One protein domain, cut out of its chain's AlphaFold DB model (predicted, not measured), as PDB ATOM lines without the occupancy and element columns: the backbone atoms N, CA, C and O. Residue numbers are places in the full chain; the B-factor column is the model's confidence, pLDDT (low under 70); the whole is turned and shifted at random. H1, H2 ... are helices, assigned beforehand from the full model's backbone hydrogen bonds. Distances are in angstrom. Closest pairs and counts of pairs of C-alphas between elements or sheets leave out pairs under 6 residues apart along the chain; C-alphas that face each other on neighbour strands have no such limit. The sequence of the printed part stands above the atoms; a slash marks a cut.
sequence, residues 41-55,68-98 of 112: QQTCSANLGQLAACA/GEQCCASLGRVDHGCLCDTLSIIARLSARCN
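What this domain is: This is residues 41 to 55 and 68 to 98 of the 112 residues of an uncharacterized protein of Musa acuminata subsp. malaccensis (UniProt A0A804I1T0). Two helices, H1 and H2, lie side by side and run opposite ways, and a third, H3, starts near the first residues of H1 and heads off about perpendicular to H1 as an arm. Residues 87 to 98 stick out free. The printed part has 46 residues with three named helices, H1, H2, H3 in chain order, and no named strand: all helix. It is loose, with a radius of gyration of the C-alphas of 12.0 A, and spans 37 by 20 by 14 A.

Where its parts are: H1, residues 41 to 55, begins at C-alpha 41 (189.332, 262.891, 165.144) and is 21.6 A long. H2, residues 69 to 77, is 12.6 A long. H3, residues 80 to 96, is 24.6 A long and ends at C-alpha 96 (167.560, 261.317, 167.641).

How they stand to each other: H1 touches H2 at a shallow tilt of 19 degrees, opposite ways; the closest C-alphas, of Cys 54 and Cys 71, are 5.1 A apart. H3 touches H1 with residues 82 to 83 alone, about perpendicular at 83 degrees; the closest C-alphas, of Cys 44 and Cys 82, are 5.6 A apart. H2 and H3 are apart. Every O i to N i+4 pair is within hydrogen-bond range in H2 and H3; in H1 5 of 11 are, beside 10 of 12 O i to N i+3 pairs.

The domain as a whole: Residues 56 to 67 are not printed; C-alphas 55 and 68 are 11.4 A apart across the cut. The link from H2 to H3 is tight. Residues 41 to 42 have pLDDT under 70.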
ATOM      1  N   GLN A  41     190.500 262.196 164.569       63.50
ATOM      2  CA  GLN A  41     189.332 262.891 165.144       63.50
ATOM      3  C   GLN A  41     189.706 264.250 165.757       63.50
ATOM      4  O   GLN A  41     188.983 265.236 165.593       63.50
ATOM      5  N   GLN A  42     190.860 264.326 166.429       65.81
ATOM      6  CA  GLN A  42     191.374 265.587 166.985       65.81
ATOM      7  C   GLN A  42     191.750 266.563 165.864       65.81
ATOM      8  O   GLN A  42     191.421 267.748 165.924       65.81
ATOM      9  N   THR A  43     192.363 266.039 164.803       78.75
ATOM     10  CA  THR A  43     192.697 266.801 163.593       78.75
ATOM     11  C   THR A  43     191.434 267.270 162.862       78.75
ATOM     12  O   THR A  43     191.356 268.418 162.432       78.75
ATOM     13  N   CYS A  44     190.407 266.418 162.788       84.19
ATOM     14  CA  CYS A  44     189.114 266.742 162.190       84.19
ATOM     15  C   CYS A  44     188.431 267.919 162.899       84.19
ATOM     16  O   CYS A  44     188.068 268.902 162.256       84.19
ATOM     17  N   SER A  45     188.342 267.878 164.231       84.38
ATOM     18  CA  SER A  45     187.728 268.958 165.017       84.38
ATOM     19  C   SER A  45     188.472 270.290 164.864       84.38
ATOM     20  O   SER A  45     187.848 271.336 164.677       84.38
ATOM     21  N   ALA A  46     189.810 270.261 164.889       84.75
ATOM     22  CA  ALA A  46     190.629 271.455 164.690       84.75
ATOM     23  C   ALA A  46     190.452 272.055 163.281       84.75
ATOM     24  O   ALA A  46     190.327 273.274 163.140       84.75
ATOM     25  N   ASN A  47     190.386 271.206 162.250       86.25
ATOM     26  CA  ASN A  47     190.181 271.627 160.864       86.25
ATOM     27  C   ASN A  47     188.763 272.168 160.626       86.25
ATOM     28  O   ASN A  47     188.607 273.185 159.953       86.25
ATOM     29  N   LEU A  48     187.736 271.566 161.235       88.62
ATOM     30  CA  LEU A  48     186.364 272.087 161.202       88.62
ATOM     31  C   LEU A  48     186.259 273.467 161.864       88.62
ATOM     32  O   LEU A  48     185.535 274.326 161.370       88.62
ATOM     33  N   GLY A  49     187.026 273.735 162.926       88.31
ATOM     34  CA  GLY A  49     187.087 275.069 163.537       88.31
ATOM     35  C   GLY A  49     187.541 276.168 162.565       88.31
ATOM     36  O   GLY A  49     187.071 277.303 162.647       88.31
ATOM     37  N   GLN A  50     188.382 275.832 161.581       87.69
ATOM     38  CA  GLN A  50     188.849 276.781 160.561       87.69
ATOM     39  C   GLN A  50     187.741 277.208 159.580       87.69
ATOM     40  O   GLN A  50     187.872 278.248 158.928       87.69
ATOM     41  N   LEU A  51     186.625 276.465 159.505       90.62
ATOM     42  CA  LEU A  51     185.440 276.846 158.721       90.62
ATOM     43  C   LEU A  51     184.647 277.993 159.350       90.62
ATOM     44  O   LEU A  51     183.744 278.518 158.700       90.62
ATOM     45  N   ALA A  52     185.002 278.459 160.551       89.12
ATOM     46  CA  ALA A  52     184.413 279.668 161.128       89.12
ATOM     47  C   ALA A  52     184.543 280.889 160.190       89.12
ATOM     48  O   ALA A  52     183.644 281.727 160.137       89.12
ATOM     49  N   ALA A  53     185.597 280.954 159.364       87.50
ATOM     50  CA  ALA A  53     185.754 281.983 158.328       87.50
ATOM     51  C   ALA A  53     184.640 281.959 157.254       87.50
ATOM     52  O   ALA A  53     184.395 282.961 156.580       87.50
ATOM     53  N   CYS A  54     183.944 280.829 157.107       89.81
ATOM     54  CA  CYS A  54     182.827 280.630 156.189       89.81
ATOM     55  C   CYS A  54     181.451 280.890 156.833       89.81
ATOM     56  O   CYS A  54     180.441 280.758 156.146       89.81
ATOM     57  N   ALA A  55     181.380 281.288 158.112       88.88
ATOM     58  CA  ALA A  55     180.129 281.387 158.878       88.88
ATOM     59  C   ALA A  55     179.027 282.209 158.183       88.88
ATOM     60  O   ALA A  55     177.863 281.819 158.170       88.88
ATOM     61  N   GLY A  68     185.069 284.394 150.075       86.44
ATOM     62  CA  GLY A  68     186.408 284.983 150.121       86.44
ATOM     63  C   GLY A  68     187.490 283.899 150.114       86.44
ATOM     64  O   GLY A  68     187.255 282.787 150.593       86.44
ATOM     65  N   GLU A  69     188.688 284.233 149.635       89.38
ATOM     66  CA  GLU A  69     189.803 283.284 149.471       89.38
ATOM     67  C   GLU A  69     190.141 282.522 150.754       89.38
ATOM     68  O   GLU A  69     190.395 281.322 150.722       89.38
ATOM     69  N   GLN A  70     190.071 283.194 151.904       89.12
ATOM     70  CA  GLN A  70     190.348 282.580 153.197       89.12
ATOM     71  C   GLN A  70     189.335 281.487 153.565       89.12
ATOM     72  O   GLN A  70     189.723 280.477 154.141       89.12
ATOM     73  N   CYS A  71     188.059 281.642 153.192       90.69
ATOM     74  CA  CYS A  71     187.056 280.595 153.396       90.69
ATOM     75  C   CYS A  71     187.355 279.386 152.498       90.69
ATOM     76  O   CYS A  71     187.417 278.267 152.996       90.69
ATOM     77  N   CYS A  72     187.637 279.603 151.209       90.81
ATOM     78  CA  CYS A  72     187.994 278.522 150.283       90.81
ATOM     79  C   CYS A  72     189.284 277.795 150.694       90.81
ATOM     80  O   CYS A  72     189.344 276.568 150.645       90.81
ATOM     81  N   ALA A  73     190.300 278.534 151.147       91.00
ATOM     82  CA  ALA A  73     191.560 277.969 151.617       91.00
ATOM     83  C   ALA A  73     191.382 277.142 152.897       91.00
ATOM     84  O   ALA A  73     191.995 276.085 153.025       91.00
ATOM     85  N   SER A  74     190.541 277.592 153.834       90.31
ATOM     86  CA  SER A  74     190.167 276.796 155.008       90.31
ATOM     87  C   SER A  74     189.388 275.543 154.611       90.31
ATOM     88  O   SER A  74     189.698 274.465 155.109       90.31
ATOM     89  N   LEU A  75     188.431 275.665 153.684       89.56
ATOM     90  CA  LEU A  75     187.630 274.542 153.199       89.56
ATOM     91  C   LEU A  75     188.508 273.452 152.568       89.56
ATOM     92  O   LEU A  75     188.333 272.277 152.866       89.56
ATOM     93  N   GLY A  76     189.496 273.848 151.762       87.00
ATOM     94  CA  GLY A  76     190.424 272.925 151.104       87.00
ATOM     95  C   GLY A  76     191.400 272.207 152.043       87.00
ATOM     96  O   GLY A  76     192.014 271.226 151.632       87.00
ATOM     97  N   ARG A  77     191.561 272.667 153.292       88.31
ATOM     98  CA  ARG A  77     192.393 271.990 154.306       88.31
ATOM     99  C   ARG A  77     191.632 270.935 155.101       88.31
ATOM    100  O   ARG A  77     192.267 270.127 155.779       88.31
ATOM    101  N   VAL A  78     190.301 270.962 155.082       88.00
ATOM    102  CA  VAL A  78     189.508 269.962 155.798       88.00
ATOM    103  C   VAL A  78     189.535 268.656 155.022       88.00
ATOM    104  O   VAL A  78     189.307 268.628 153.817       88.00
ATOM    105  N   ASP A  79     189.808 267.566 155.734       86.69
ATOM    106  CA  ASP A  79     189.761 266.235 155.150       86.69
ATOM    107  C   ASP A  79     188.326 265.888 154.724       86.69
ATOM    108  O   ASP A  79     187.366 266.076 155.477       86.69
ATOM    109  N   HIS A  80     188.183 265.364 153.509       85.31
ATOM    110  CA  HIS A  80     186.877 265.049 152.940       85.31
ATOM    111  C   HIS A  80     186.141 263.968 153.749       85.31
ATOM    112  O   HIS A  80     184.934 264.069 153.961       85.31
ATOM    113  N   GLY A  81     186.855 262.955 154.255       85.44
ATOM    114  CA  GLY A  81     186.277 261.895 155.082       85.44
ATOM    115  C   GLY A  81     185.782 262.415 156.431       85.44
ATOM    116  O   GLY A  81     184.678 262.074 156.853       85.44
ATOM    117  N   CYS A  82     186.549 263.304 157.066       87.69
ATOM    118  CA  CYS A  82     186.131 264.032 158.271       87.69
ATOM    119  C   CYS A  82     184.827 264.819 158.051       87.69
ATOM    120  O   CYS A  82     183.914 264.765 158.884       87.69
ATOM    121  N   LEU A  83     184.715 265.525 156.919       86.12
ATOM    122  CA  LEU A  83     183.514 266.289 156.583       86.12
ATOM    123  C   LEU A  83     182.300 265.360 156.412       86.12
ATOM    124  O   LEU A  83     181.240 265.619 156.984       86.12
ATOM    125  N   CYS A  84     182.471 264.250 155.688       86.12
ATOM    126  CA  CYS A  84     181.414 263.263 155.465       86.12
ATOM    127  C   CYS A  84     180.934 262.596 156.759       86.12
ATOM    128  O   CYS A  84     179.727 262.465 156.972       86.12
ATOM    129  N   ASP A  85     181.858 262.191 157.633       85.88
ATOM    130  CA  ASP A  85     181.511 261.561 158.909       85.88
ATOM    131  C   ASP A  85     180.735 262.538 159.803       85.88
ATOM    132  O   ASP A  85     179.678 262.199 160.338       85.88
ATOM    133  N   THR A  86     181.172 263.799 159.848       86.69
ATOM    134  CA  THR A  86     180.478 264.871 160.574       86.69
ATOM    135  C   THR A  86     179.055 265.076 160.053       86.69
ATOM    136  O   THR A  86     178.109 265.110 160.841       86.69
ATOM    137  N   LEU A  87     178.869 265.159 158.731       85.94
ATOM    138  CA  LEU A  87     177.540 265.293 158.123       85.94
ATOM    139  C   LEU A  87     176.645 264.078 158.423       85.94
ATOM    140  O   LEU A  87     175.467 264.244 158.744       85.94
ATOM    141  N   SER A  88     177.207 262.869 158.395       84.00
ATOM    142  CA  SER A  88     176.502 261.633 158.758       84.00
ATOM    143  C   SER A  88     176.061 261.635 160.226       84.00
ATOM    144  O   SER A  88     174.917 261.291 160.541       84.00
ATOM    145  N   ILE A  89     176.931 262.085 161.135       85.50
ATOM    146  CA  ILE A  89     176.607 262.247 162.557       85.50
ATOM    147  C   ILE A  89     175.472 263.255 162.731       85.50
ATOM    148  O   ILE A  89     174.514 262.951 163.440       85.50
ATOM    149  N   ILE A  90     175.536 264.413 162.068       85.62
ATOM    150  CA  ILE A  90     174.493 265.447 162.147       85.62
ATOM    151  C   ILE A  90     173.143 264.893 161.667       85.62
ATOM    152  O   ILE A  90     172.136 265.072 162.352       85.62
ATOM    153  N   ALA A  91     173.117 264.152 160.555       84.25
ATOM    154  CA  ALA A  91     171.896 263.524 160.045       84.25
ATOM    155  C   ALA A  91     171.306 262.488 161.026       84.25
ATOM    156  O   ALA A  91     170.088 262.406 161.224       84.25
ATOM    157  N   ARG A  92     172.158 261.714 161.711       85.75
ATOM    158  CA  ARG A  92     171.717 260.797 162.777       85.75
ATOM    159  C   ARG A  92     171.243 261.550 164.020       85.75
ATOM    160  O   ARG A  92     170.295 261.108 164.671       85.75
ATOM    161  N   LEU A  93     171.877 262.674 164.350       87.31
ATOM    162  CA  LEU A  93     171.474 263.541 165.456       87.31
ATOM    163  C   LEU A  93     170.086 264.126 165.215       87.31
ATOM    164  O   LEU A  93     169.268 264.074 166.128       87.31
ATOM    165  N   SER A  94     169.778 264.593 163.998       83.50
ATOM    166  CA  SER A  94     168.433 265.101 163.691       83.50
ATOM    167  C   SER A  94     167.350 264.054 163.958       83.50
ATOM    168  O   SER A  94     166.342 264.376 164.583       83.50
ATOM    169  N   ALA A  95     167.598 262.786 163.608       83.81
ATOM    170  CA  ALA A  95     166.667 261.695 163.893       83.81
ATOM    171  C   ALA A  95     166.507 261.439 165.403       83.81
ATOM    172  O   ALA A  95     165.396 261.230 165.882       83.81
ATOM    173  N   ARG A  96     167.603 261.492 166.174       89.31
ATOM    174  CA  ARG A  96     167.560 261.317 167.641       89.31
ATOM    175  C   ARG A  96     166.895 262.482 168.364       89.31
ATOM    176  O   ARG A  96     166.272 262.272 169.399       89.31
ATOM    177  N   CYS A  97     167.031 263.693 167.840       90.25
ATOM    178  CA  CYS A  97     166.452 264.897 168.424       90.25
ATOM    179  C   CYS A  97     165.031 265.192 167.914       90.25
ATOM    180  O   CYS A  97     164.487 266.234 168.261       90.25
ATOM    181  N   ASN A  98     164.423 264.295 167.124       89.31
ATOM    182  CA  ASN A  98     163.092 264.474 166.530       89.31
ATOM    183  C   ASN A  98     162.967 265.758 165.681       89.31
ATOM    184  O   ASN A  98     161.923 266.409 165.654       89.31
TER     185      ASN A  98